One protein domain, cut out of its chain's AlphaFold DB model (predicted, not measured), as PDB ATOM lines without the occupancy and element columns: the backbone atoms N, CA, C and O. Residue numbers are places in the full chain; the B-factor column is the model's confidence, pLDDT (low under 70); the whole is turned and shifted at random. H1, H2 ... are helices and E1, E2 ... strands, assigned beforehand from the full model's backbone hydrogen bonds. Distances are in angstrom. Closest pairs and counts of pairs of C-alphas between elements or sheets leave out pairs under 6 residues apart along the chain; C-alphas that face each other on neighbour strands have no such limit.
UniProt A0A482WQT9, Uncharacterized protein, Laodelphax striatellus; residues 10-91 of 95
ATOM      1  N   GLY A  10      29.909 -49.888  13.363       60.16
ATOM      2  CA  GLY A  10      28.796 -49.866  14.331       60.16
ATOM      3  C   GLY A  10      28.440 -48.474  14.876       60.16
ATOM      4  O   GLY A  10      27.265 -48.142  14.989       60.16
ATOM      5  N   ALA A  11      29.442 -47.629  15.148       67.38
ATOM      6  CA  ALA A  11      29.213 -46.267  15.643       67.38
ATOM      7  C   ALA A  11      28.627 -45.338  14.562       67.38
ATOM      8  O   ALA A  11      27.701 -44.578  14.829       67.38
ATOM      9  N   HIS A  12      29.122 -45.443  13.325       72.12
ATOM     10  CA  HIS A  12      28.600 -44.671  12.195       72.12
ATOM     11  C   HIS A  12      27.194 -45.118  11.794       72.12
ATOM     12  O   HIS A  12      26.345 -44.272  11.530       72.12
ATOM     13  N   ALA A  13      26.918 -46.423  11.814       78.81
ATOM     14  CA  ALA A  13      25.585 -46.957  11.554       78.81
ATOM     15  C   ALA A  13      24.567 -46.458  12.594       78.81
ATOM     16  O   ALA A  13      23.491 -46.003  12.223       78.81
ATOM     17  N   ALA A  14      24.933 -46.453  13.881       82.25
ATOM     18  CA  ALA A  14      24.076 -45.918  14.939       82.25
ATOM     19  C   ALA A  14      23.785 -44.416  14.757       82.25
ATOM     20  O   ALA A  14      22.662 -43.966  14.976       82.25
ATOM     21  N   GLN A  15      24.779 -43.641  14.314       86.00
ATOM     22  CA  GLN A  15      24.607 -42.213  14.045       86.00
ATOM     23  C   GLN A  15      23.717 -41.954  12.819       86.00
ATOM     24  O   GLN A  15      22.875 -41.057  12.855       86.00
ATOM     25  N   ILE A  16      23.877 -42.747  11.755       87.25
ATOM     26  CA  ILE A  16      23.020 -42.687  10.565       87.25
ATOM     27  C   ILE A  16      21.577 -43.018  10.943       87.25
ATOM     28  O   ILE A  16      20.674 -42.282  10.546       87.25
ATOM     29  N   GLU A  17      21.352 -44.055  11.753       87.69
ATOM     30  CA  GLU A  17      20.004 -44.407  12.198       87.69
ATOM     31  C   GLU A  17      19.362 -43.279  13.007       87.69
ATOM     32  O   GLU A  17      18.255 -42.866  12.671       87.69
ATOM     33  N   LEU A  18      20.072 -42.689  13.972       90.12
ATOM     34  CA  LEU A  18      19.541 -41.591  14.790       90.12
ATOM     35  C   LEU A  18      19.129 -40.382  13.930       90.12
ATOM     36  O   LEU A  18      18.019 -39.857  14.061       90.12
ATOM     37  N   VAL A  19      19.993 -39.958  13.001       91.69
ATOM     38  CA  VAL A  19      19.679 -38.852  12.081       91.69
ATOM     39  C   VAL A  19      18.508 -39.225  11.174       91.69
ATOM     40  O   VAL A  19      17.594 -38.421  10.974       91.69
ATOM     41  N   SER A  20      18.503 -40.448  10.647       87.38
ATOM     42  CA  SER A  20      17.435 -40.916   9.771       87.38
ATOM     43  C   SER A  20      16.087 -40.963  10.494       87.38
ATOM     44  O   SER A  20      15.087 -40.541   9.920       87.38
ATOM     45  N   GLU A  21      16.037 -41.381  11.760       89.94
ATOM     46  CA  GLU A  21      14.822 -41.376  12.574       89.94
ATOM     47  C   GLU A  21      14.280 -39.965  12.776       89.94
ATOM     48  O   GLU A  21      13.080 -39.739  12.597       89.94
ATOM     49  N   HIS A  22      15.157 -39.004  13.068       91.88
ATOM     50  CA  HIS A  22      14.754 -37.610  13.217       91.88
ATOM     51  C   HIS A  22      14.164 -37.049  11.915       91.88
ATOM     52  O   HIS A  22      13.079 -36.464  11.910       91.88
ATOM     53  N   VAL A  23      14.826 -37.306  10.785       88.94
ATOM     54  CA  VAL A  23      14.345 -36.907   9.455       88.94
ATOM     55  C   VAL A  23      12.999 -37.573   9.134       88.94
ATOM     56  O   VAL A  23      12.063 -36.899   8.700       88.94
ATOM     57  N   ARG A  24      12.850 -38.877   9.410       85.25
ATOM     58  CA  ARG A  24      11.583 -39.614   9.240       85.25
ATOM     59  C   ARG A  24      10.464 -38.999  10.086       85.25
ATOM     60  O   ARG A  24       9.333 -38.919   9.601       85.25
ATOM     61  N   ALA A  25      10.753 -38.574  11.317       88.12
ATOM     62  CA  ALA A  25       9.775 -37.962  12.216       88.12
ATOM     63  C   ALA A  25       9.254 -36.626  11.667       88.12
ATOM     64  O   ALA A  25       8.040 -36.458  11.555       88.12
ATOM     65  N   VAL A  26      10.150 -35.730  11.241       89.38
ATOM     66  CA  VAL A  26       9.776 -34.443  10.620       89.38
ATOM     67  C   VAL A  26       8.934 -34.671   9.367       89.38
ATOM     68  O   VAL A  26       7.875 -34.076   9.188       89.38
ATOM     69  N   LEU A  27       9.348 -35.598   8.506       84.06
ATOM     70  CA  LEU A  27       8.622 -35.875   7.271       84.06
ATOM     71  C   LEU A  27       7.221 -36.438   7.549       84.06
ATOM     72  O   LEU A  27       6.251 -36.016   6.917       84.06
ATOM     73  N   ARG A  28       7.082 -37.337   8.531       84.69
ATOM     74  CA  ARG A  28       5.772 -37.858   8.962       84.69
ATOM     75  C   ARG A  28       4.868 -36.765   9.530       84.69
ATOM     76  O   ARG A  28       3.675 -36.795   9.248       84.69
ATOM     77  N   GLN A  29       5.413 -35.793  10.267       89.50
ATOM     78  CA  GLN A  29       4.640 -34.643  10.761       89.50
ATOM     79  C   GLN A  29       4.026 -33.825   9.616       89.50
ATOM     80  O   GLN A  29       2.913 -33.326   9.748       89.50
ATOM     81  N   HIS A  30       4.698 -33.755   8.466       87.44
ATOM     82  CA  HIS A  30       4.184 -33.111   7.254       87.44
ATOM     83  C   HIS A  30       3.308 -34.027   6.374       87.44
ATOM     84  O   HIS A  30       2.998 -33.673   5.238       87.44
ATOM     85  N   GLY A  31       2.907 -35.206   6.864       80.44
ATOM     86  CA  GLY A  31       2.058 -36.144   6.122       80.44
ATOM     87  C   GLY A  31       2.793 -36.935   5.036       80.44
ATOM     88  O   GLY A  31       2.164 -37.464   4.116       80.44
ATOM     89  N   ALA A  32       4.124 -37.023   5.111       77.50
ATOM     90  CA  ALA A  32       4.897 -37.805   4.163       77.50
ATOM     91  C   ALA A  32       4.643 -39.308   4.311       77.50
ATOM     92  O   ALA A  32       4.643 -39.857   5.415       77.50
ATOM     93  N   LEU A  33       4.513 -39.985   3.171       77.56
ATOM     94  CA  LEU A  33       4.353 -41.434   3.100       77.56
ATOM     95  C   LEU A  33       5.673 -42.103   2.721       77.56
ATOM     96  O   LEU A  33       6.415 -41.610   1.868       77.56
ATOM     97  N   TYR A  34       5.927 -43.251   3.341       76.38
ATOM     98  CA  TYR A  34       7.062 -44.104   3.025       76.38
ATOM     99  C   TYR A  34       6.751 -44.986   1.813       76.38
ATOM    100  O   TYR A  34       5.700 -45.628   1.775       76.38
ATOM    101  N   LEU A  35       7.672 -45.045   0.846       74.88
ATOM    102  CA  LEU A  35       7.583 -45.968  -0.286       74.88
ATOM    103  C   LEU A  35       8.830 -46.850  -0.378       74.88
ATOM    104  O   LEU A  35       9.928 -46.327  -0.578       74.88
ATOM    105  N   PRO A  36       8.680 -48.183  -0.292       73.06
ATOM    106  CA  PRO A  36       9.772 -49.095  -0.579       73.06
ATOM    107  C   PRO A  36       9.978 -49.164  -2.098       73.06
ATOM    108  O   PRO A  36       9.240 -49.839  -2.817       73.06
ATOM    109  N   MET A  37      10.971 -48.432  -2.605       72.75
ATOM    110  CA  MET A  37      11.380 -48.528  -4.007       72.75
ATOM    111  C   MET A  37      12.395 -49.660  -4.193       72.75
ATOM    112  O   MET A  37      13.258 -49.851  -3.336       72.75
ATOM    113  N   PRO A  38      12.333 -50.403  -5.312       74.19
ATOM    114  CA  PRO A  38      13.313 -51.437  -5.594       74.19
ATOM    115  C   PRO A  38      14.692 -50.815  -5.833       74.19
ATOM    116  O   PRO A  38      14.839 -49.845  -6.575       74.19
ATOM    117  N   LEU A  39      15.708 -51.426  -5.227       75.25
ATOM    118  CA  LEU A  39      17.109 -51.015  -5.317       75.25
ATOM    119  C   LEU A  39      17.702 -51.218  -6.713       75.25
ATOM    120  O   LEU A  39      18.640 -50.534  -7.093       75.25
ATOM    121  N   LEU A  40      17.153 -52.147  -7.493       79.94
ATOM    122  CA  LEU A  40      17.557 -52.389  -8.871       79.94
ATOM    123  C   LEU A  40      16.372 -52.138  -9.789       79.94
ATOM    124  O   LEU A  40      15.268 -52.632  -9.558       79.94
ATOM    125  N   THR A  41      16.609 -51.380 -10.852       79.69
ATOM    126  CA  THR A  41      15.595 -51.077 -11.862       79.69
ATOM    127  C   THR A  41      16.124 -51.424 -13.247       79.69
ATOM    128  O   THR A  41      17.333 -51.389 -13.449       79.69
ATOM    129  N   PRO A  42      15.273 -51.804 -14.211       81.44
ATOM    130  CA  PRO A  42      15.744 -52.104 -15.559       81.44
ATOM    131  C   PRO A  42      16.480 -50.894 -16.142       81.44
ATOM    132  O   PRO A  42      15.989 -49.760 -16.062       81.44
ATOM    133  N   ALA A  43      17.675 -51.140 -16.684       74.00
ATOM    134  CA  ALA A  43      18.538 -50.094 -17.206       74.00
ATOM    135  C   ALA A  43      17.865 -49.415 -18.402       74.00
ATOM    136  O   ALA A  43      17.557 -50.052 -19.409       74.00
ATOM    137  N   THR A  44      17.636 -48.111 -18.288       69.00
ATOM    138  CA  THR A  44      17.137 -47.291 -19.392       69.00
ATOM    139  C   THR A  44      18.298 -46.872 -20.285       69.00
ATOM    140  O   THR A  44      19.403 -46.647 -19.797       69.00
ATOM    141  N   VAL A  45      18.043 -46.709 -21.584       59.50
ATOM    142  CA  VAL A  45      19.062 -46.331 -22.583       59.50
ATOM    143  C   VAL A  45      19.731 -44.982 -22.260       59.50
ATOM    144  O   VAL A  45      20.885 -44.776 -22.606       59.50
ATOM    145  N   ALA A  46      19.039 -44.102 -21.528       61.34
ATOM    146  CA  ALA A  46      19.511 -42.778 -21.116       61.34
ATOM    147  C   ALA A  46      20.280 -42.746 -19.773       61.34
ATOM    148  O   ALA A  46      20.355 -41.696 -19.143       61.34
ATOM    149  N   ALA A  47      20.775 -43.883 -19.273       62.09
ATOM    150  CA  ALA A  47      21.528 -43.908 -18.017       62.09
ATOM    151  C   ALA A  47      22.926 -43.285 -18.192       62.09
ATOM    152  O   ALA A  47      23.639 -43.620 -19.138       62.09
ATOM    153  N   GLU A  48      23.312 -42.402 -17.266       66.62
ATOM    154  CA  GLU A  48      24.650 -41.806 -17.217       66.62
ATOM    155  C   GLU A  48      25.744 -42.876 -17.055       66.62
ATOM    156  O   GLU A  48      25.514 -43.962 -16.515       66.62
ATOM    157  N   SER A  49      26.960 -42.570 -17.510       65.19
ATOM    158  CA  SER A  49      28.100 -43.501 -17.491       65.19
ATOM    159  C   SER A  49      28.563 -43.899 -16.083       65.19
ATOM    160  O   SER A  49      29.232 -44.918 -15.933       65.19
ATOM    161  N   SER A  50      28.192 -43.130 -15.057       71.62
ATOM    162  CA  SER A  50      28.498 -43.365 -13.639       71.62
ATOM    163  C   SER A  50      27.572 -44.387 -12.963       71.62
ATOM    164  O   SER A  50      27.816 -44.783 -11.821       71.62
ATOM    165  N   VAL A  51      26.503 -44.824 -13.635       76.19
ATOM    166  CA  VAL A  51      25.481 -45.689 -13.038       76.19
ATOM    167  C   VAL A  51      25.971 -47.133 -12.937       76.19
ATOM    168  O   VAL A  51      26.411 -47.735 -13.917       76.19
ATOM    169  N   VAL A  52      25.820 -47.737 -11.754       81.94
ATOM    170  CA  VAL A  52      26.146 -49.153 -11.538       81.94
ATOM    171  C   VAL A  52      25.157 -50.027 -12.307       81.94
ATOM    172  O   VAL A  52      23.962 -50.047 -12.002       81.94
ATOM    173  N   ARG A  53      25.662 -50.769 -13.300       84.94
ATOM    174  CA  ARG A  53      24.884 -51.704 -14.123       84.94
ATOM    175  C   ARG A  53      25.275 -53.140 -13.804       84.94
ATOM    176  O   ARG A  53      26.450 -53.486 -13.783       84.94
ATOM    177  N   LEU A  54      24.269 -53.975 -13.590       85.31
ATOM    178  CA  LEU A  54      24.403 -55.390 -13.278       85.31
ATOM    179  C   LEU A  54      23.674 -56.208 -14.342       85.31
ATOM    180  O   LEU A  54      22.520 -55.937 -14.667       85.31
ATOM    181  N   MET A  55      24.335 -57.230 -14.876       88.88
ATOM    182  CA  MET A  55      23.686 -58.235 -15.716       88.88
ATOM    183  C   MET A  55      22.945 -59.228 -14.818       88.88
ATOM    184  O   MET A  55      23.543 -59.890 -13.973       88.88
ATOM    185  N   SER A  56      21.632 -59.332 -14.997       86.69
ATOM    186  CA  SER A  56      20.839 -60.413 -14.418       86.69
ATOM    187  C   SER A  56      21.203 -61.736 -15.090       86.69
ATOM    188  O   SER A  56      21.516 -61.770 -16.280       86.69
ATOM    189  N   ARG A  57      21.059 -62.852 -14.363       90.56
ATOM    190  CA  ARG A  57      21.256 -64.211 -14.907       90.56
ATOM    191  C   ARG A  57      20.404 -64.507 -16.149       90.56
ATOM    192  O   ARG A  57      20.729 -65.395 -16.920       90.56
ATOM    193  N   TRP A  58      19.308 -63.769 -16.316       85.69
ATOM    194  CA  TRP A  58      18.359 -63.904 -17.421       85.69
ATOM    195  C   TRP A  58      18.681 -62.991 -18.618       85.69
ATOM    196  O   TRP A  58      17.840 -62.815 -19.491       85.69
ATOM    197  N   GLY A  59      19.856 -62.353 -18.643       84.75
ATOM    198  CA  GLY A  59      20.292 -61.472 -19.737       84.75
ATOM    199  C   GLY A  59      19.726 -60.047 -19.689       84.75
ATOM    200  O   GLY A  59      20.054 -59.223 -20.537       84.75
ATOM    201  N   GLY A  60      18.895 -59.722 -18.695       84.38
ATOM    202  CA  GLY A  60      18.408 -58.360 -18.477       84.38
ATOM    203  C   GLY A  60      19.446 -57.491 -17.768       84.38
ATOM    204  O   GLY A  60      19.980 -57.891 -16.735       84.38
ATOM    205  N   VAL A  61      19.698 -56.281 -18.269       86.44
ATOM    206  CA  VAL A  61      20.568 -55.317 -17.579       86.44
ATOM    207  C   VAL A  61      19.750 -54.528 -16.562       86.44
ATOM    208  O   VAL A  61      18.807 -53.816 -16.910       86.44
ATOM    209  N   LEU A  62      20.133 -54.641 -15.298       85.56
ATOM    210  CA  LEU A  62      19.612 -53.858 -14.190       85.56
ATOM    211  C   LEU A  62      20.581 -52.718 -13.874       85.56
ATOM    212  O   LEU A  62      21.784 -52.837 -14.077       85.56
ATOM    213  N   ALA A  63      20.057 -51.610 -13.381       84.88
ATOM    214  CA  ALA A  63      20.806 -50.447 -12.946       84.88
ATOM    215  C   ALA A  63      20.387 -50.074 -11.522       84.88
ATOM    216  O   ALA A  63      19.188 -50.051 -11.207       84.88
ATOM    217  N   ALA A  64      21.372 -49.777 -10.675       81.31
ATOM    218  CA  ALA A  64      21.119 -49.143  -9.389       81.31
ATOM    219  C   ALA A  64      20.710 -47.677  -9.630       81.31
ATOM    220  O   ALA A  64      21.308 -47.016 -10.482       81.31
ATOM    221  N   PRO A  65      19.688 -47.151  -8.940       75.94
ATOM    222  CA  PRO A  65      19.294 -45.761  -9.083       75.94
ATOM    223  C   PRO A  65      20.402 -44.865  -8.526       75.94
ATOM    224  O   PRO A  65      20.766 -44.977  -7.360       75.94
ATOM    225  N   TYR A  66      20.917 -43.968  -9.364       77.25
ATOM    226  CA  TYR A  66      21.780 -42.871  -8.921       77.25
ATOM    227  C   TYR A  66      20.965 -41.798  -8.184       77.25
ATOM    228  O   TYR A  66      21.397 -41.267  -7.169       77.25
ATOM    229  N   ASP A  67      19.734 -41.564  -8.653       76.19
ATOM    230  CA  ASP A  67      18.800 -40.603  -8.079       76.19
ATOM    231  C   ASP A  67      17.459 -41.244  -7.721       76.19
ATOM    232  O   ASP A  67      16.826 -41.941  -8.523       76.19
ATOM    233  N   LEU A  68      16.944 -40.890  -6.541       76.94
ATOM    234  CA  LEU A  68      15.630 -41.339  -6.066       76.94
ATOM    235  C   LEU A  68      14.467 -40.800  -6.911       76.94
ATOM    236  O   LEU A  68      13.386 -41.390  -6.927       76.94
ATOM    237  N   ARG A  69      14.676 -39.693  -7.634       78.44
ATOM    238  CA  ARG A  69      13.656 -39.060  -8.485       78.44
ATOM    239  C   ARG A  69      13.235 -39.967  -9.635       78.44
ATOM    240  O   ARG A  69      12.048 -40.074  -9.930       78.44
ATOM    241  N   GLN A  70      14.197 -40.639 -10.265       78.06
ATOM    242  CA  GLN A  70      13.931 -41.476 -11.431       78.06
ATOM    243  C   GLN A  70      13.210 -42.768 -11.037       78.06
ATOM    244  O   GLN A  70      12.237 -43.164 -11.686       78.06
ATOM    245  N   SER A  71      13.633 -43.407  -9.942       77.88
ATOM    246  CA  SER A  71      12.920 -44.559  -9.379       77.88
ATOM    247  C   SER A  71      11.516 -44.178  -8.907       77.88
ATOM    248  O   SER A  71      10.581 -44.946  -9.133       77.88
ATOM    249  N   PHE A  72      11.345 -42.976  -8.349       76.88
ATOM    250  CA  PHE A  72      10.042 -42.479  -7.913       76.88
ATOM    251  C   PHE A  72       9.098 -42.241  -9.092       76.88
ATOM    252  O   PHE A  72       7.992 -42.776  -9.101       76.88
ATOM    253  N   ALA A  73       9.543 -41.524 -10.128       79.38
ATOM    254  CA  ALA A  73       8.755 -41.296 -11.339       79.38
ATOM    255  C   ALA A  73       8.333 -42.616 -12.007       79.38
ATOM    256  O   ALA A  73       7.180 -42.770 -12.409       79.38
ATOM    257  N   ARG A  74       9.236 -43.605 -12.057       78.50
ATOM    258  CA  ARG A  74       8.916 -44.947 -12.562       78.50
ATOM    259  C   ARG A  74       7.848 -45.632 -11.710       78.50
ATOM    260  O   ARG A  74       6.900 -46.180 -12.262       78.50
ATOM    261  N   HIS A  75       7.985 -45.592 -10.386       78.00
ATOM    262  CA  HIS A  75       7.006 -46.185  -9.478       78.00
ATOM    263  C   HIS A  75       5.626 -45.525  -9.621       78.00
ATOM    264  O   HIS A  75       4.613 -46.225  -9.638       78.00
ATOM    265  N   LEU A  76       5.578 -44.201  -9.795       77.69
ATOM    266  CA  LEU A  76       4.344 -43.468 -10.082       77.69
ATOM    267  C   LEU A  76       3.699 -43.907 -11.400       77.69
ATOM    268  O   LEU A  76       2.497 -44.168 -11.428       77.69
ATOM    269  N   ALA A  77       4.497 -44.015 -12.465       80.75
ATOM    270  CA  ALA A  77       4.023 -44.438 -13.779       80.75
ATOM    271  C   ALA A  77       3.486 -45.879 -13.762       80.75
ATOM    272  O   ALA A  77       2.463 -46.160 -14.376       80.75
ATOM    273  N   GLN A  78       4.143 -46.781 -13.026       77.12
ATOM    274  CA  GLN A  78       3.737 -48.186 -12.915       77.12
ATOM    275  C   GLN A  78       2.463 -48.386 -12.088       77.12
ATOM    276  O   GLN A  78       1.689 -49.287 -12.388       77.12
ATOM    277  N   ASN A  79       2.243 -47.569 -11.056       72.94
ATOM    278  CA  ASN A  79       1.113 -47.742 -10.138       72.94
ATOM    279  C   ASN A  79      -0.098 -46.861 -10.479       72.94
ATOM    280  O   ASN A  79      -1.051 -46.851  -9.707       72.94
ATOM    281  N   ALA A  80      -0.064 -46.118 -11.597       58.38
ATOM    282  CA  ALA A  80      -1.157 -45.261 -12.072       58.38
ATOM    283  C   ALA A  80      -1.855 -44.474 -10.939       58.38
ATOM    284  O   ALA A  80      -3.080 -44.391 -10.869       58.38
ATOM    285  N   LEU A  81      -1.071 -43.906 -10.016       58.00
ATOM    286  CA  LEU A  81      -1.595 -43.137  -8.886       58.00
ATOM    287  C   LEU A  81      -2.003 -41.745  -9.390       58.00
ATOM    288  O   LEU A  81      -1.259 -40.775  -9.254       58.00
ATOM    289  N   GLY A  82      -3.185 -41.659 -10.005       48.88
ATOM    290  CA  GLY A  82      -3.741 -40.469 -10.666       48.88
ATOM    291  C   GLY A  82      -4.017 -39.245  -9.777       48.88
ATOM    292  O   GLY A  82      -4.637 -38.292 -10.235       48.88
ATOM    293  N   THR A  83      -3.571 -39.227  -8.519       48.34
ATOM    294  CA  THR A  83      -3.932 -38.204  -7.518       48.34
ATOM    295  C   THR A  83      -2.792 -37.854  -6.556       48.34
ATOM    296  O   THR A  83      -3.019 -37.528  -5.396       48.34
ATOM    297  N   LEU A  84      -1.534 -37.866  -7.006       50.91
ATOM    298  CA  LEU A  84      -0.392 -37.462  -6.168       50.91
ATOM    299  C   LEU A  84       0.030 -36.013  -6.385       50.91
ATOM    300  O   LEU A  84       1.172 -35.710  -6.723       50.91
ATOM    301  N   ARG A  85      -0.903 -35.094  -6.137       44.25
ATOM    302  CA  ARG A  85      -0.565 -33.694  -5.868       44.25
ATOM    303  C   ARG A  85      -0.073 -33.609  -4.413       44.25
ATOM    304  O   ARG A  85      -0.837 -33.872  -3.499       44.25
ATOM    305  N   MET A  86       1.191 -33.237  -4.203       41.50
ATOM    306  CA  MET A  86       1.735 -32.722  -2.927       41.50
ATOM    307  C   MET A  86       2.036 -33.667  -1.741       41.50
ATOM    308  O   MET A  86       2.243 -33.172  -0.640       41.50
ATOM    309  N   CYS A  87       2.194 -34.983  -1.896       41.22
ATOM    310  CA  CYS A  87       2.846 -35.745  -0.813       41.22
ATOM    311  C   CYS A  87       4.369 -35.679  -0.974       41.22
ATOM    312  O   CYS A  87       4.918 -36.356  -1.848       41.22
ATOM    313  N   LEU A  88       5.049 -34.904  -0.119       47.06
ATOM    314  CA  LEU A  88       6.486 -35.060   0.130       47.06
ATOM    315  C   LEU A  88       6.700 -36.541   0.481       47.06
ATOM    316  O   LEU A  88       6.172 -37.010   1.480       47.06
ATOM    317  N   ARG A  89       7.344 -37.332  -0.373       57.66
ATOM    318  CA  ARG A  89       7.516 -38.777  -0.160       57.66
ATOM    319  C   ARG A  89       8.997 -39.056  -0.039       57.66
ATOM    320  O   ARG A  89       9.763 -38.696  -0.929       57.66
ATOM    321  N   TYR A  90       9.395 -39.669   1.067       50.00
ATOM    322  CA  TYR A  90      10.786 -40.018   1.311       50.00
ATOM    323  C   TYR A  90      10.972 -41.522   1.215       50.00
ATOM    324  O   TYR A  90      10.094 -42.312   1.568       50.00
ATOM    325  N   CYS A  91      12.131 -41.903   0.700       48.84
ATOM    326  CA  CYS A  91      12.526 -43.291   0.541       48.84
ATOM    327  C   CYS A  91      13.703 -43.584   1.461       48.84
ATOM    328  O   CYS A  91      14.528 -42.716   1.738       48.84
TER     329      CYS A  91
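What this domain is: This is residues 10 to 91 of the 95 residues of an uncharacterized protein of Laodelphax striatellus (UniProt A0A482WQT9). A loose, open arrangement: the long helix H1 stands at one end and the small hairpin of E1 and E2 at the other, with the shorter helix H2 between them; a long stretch without a named element, residues 30 to 52, joins H1 to E1, and another, residues 79 to 91, follows H2 to the end of the printed part. Residues 10 to 22 of H1 stick out. The printed part has 82 residues, with two named helices and two named strands in the order H1, E1, E2, H2; the strands form one antiparallel sheet, E1 - E2. The class is mostly helix, though under half of the residues, 37 of 82, are in named elements. The whole is loose, with a radius of gyration of the C-alphas of 15.7 A, and flat, spanning 42 by 41 by 21 A.

How they stand to each other: H1, residues 10 to 29, is apart from E2, residues 61 to 63, and from H2, residues 68 to 78. E1, residues 53 to 55, and E2 form a hairpin, antiparallel at 149 degrees between their directions. C-alphas 53 and 63 face each other at 4.4 A; N 54 and O 62 are within hydrogen-bond range at 2.8 A. Residues 41 to 42 pair antiparallel with residues 62 to 63 of E2. E1 and H2 are apart. Residues 33 to 34 pair parallel with residues 89 to 90. In H1 and H2 every O i to N i+4 pair is within hydrogen-bond range.

Where its parts are: H1 runs 28.8 A from C-alpha 10 at (28.796, -49.866, 14.331). E1 measures 6.8 A and E2 6.7 A. H2 runs 15.3 A to C-alpha 78 at (3.737, -48.186, -12.915).

The domain as a whole: The C-alphas of Gln 29 and Gly 59, the two farthest apart, are 43.5 A apart. The printed part has no cut. The link from H1 to E1 is long, with 23 residues; residues 77 to 83 stand free. Mean pLDDT of the printed part is 75.2, and residues 10 to 11, 44 to 49 and 80 to 91 are under 70.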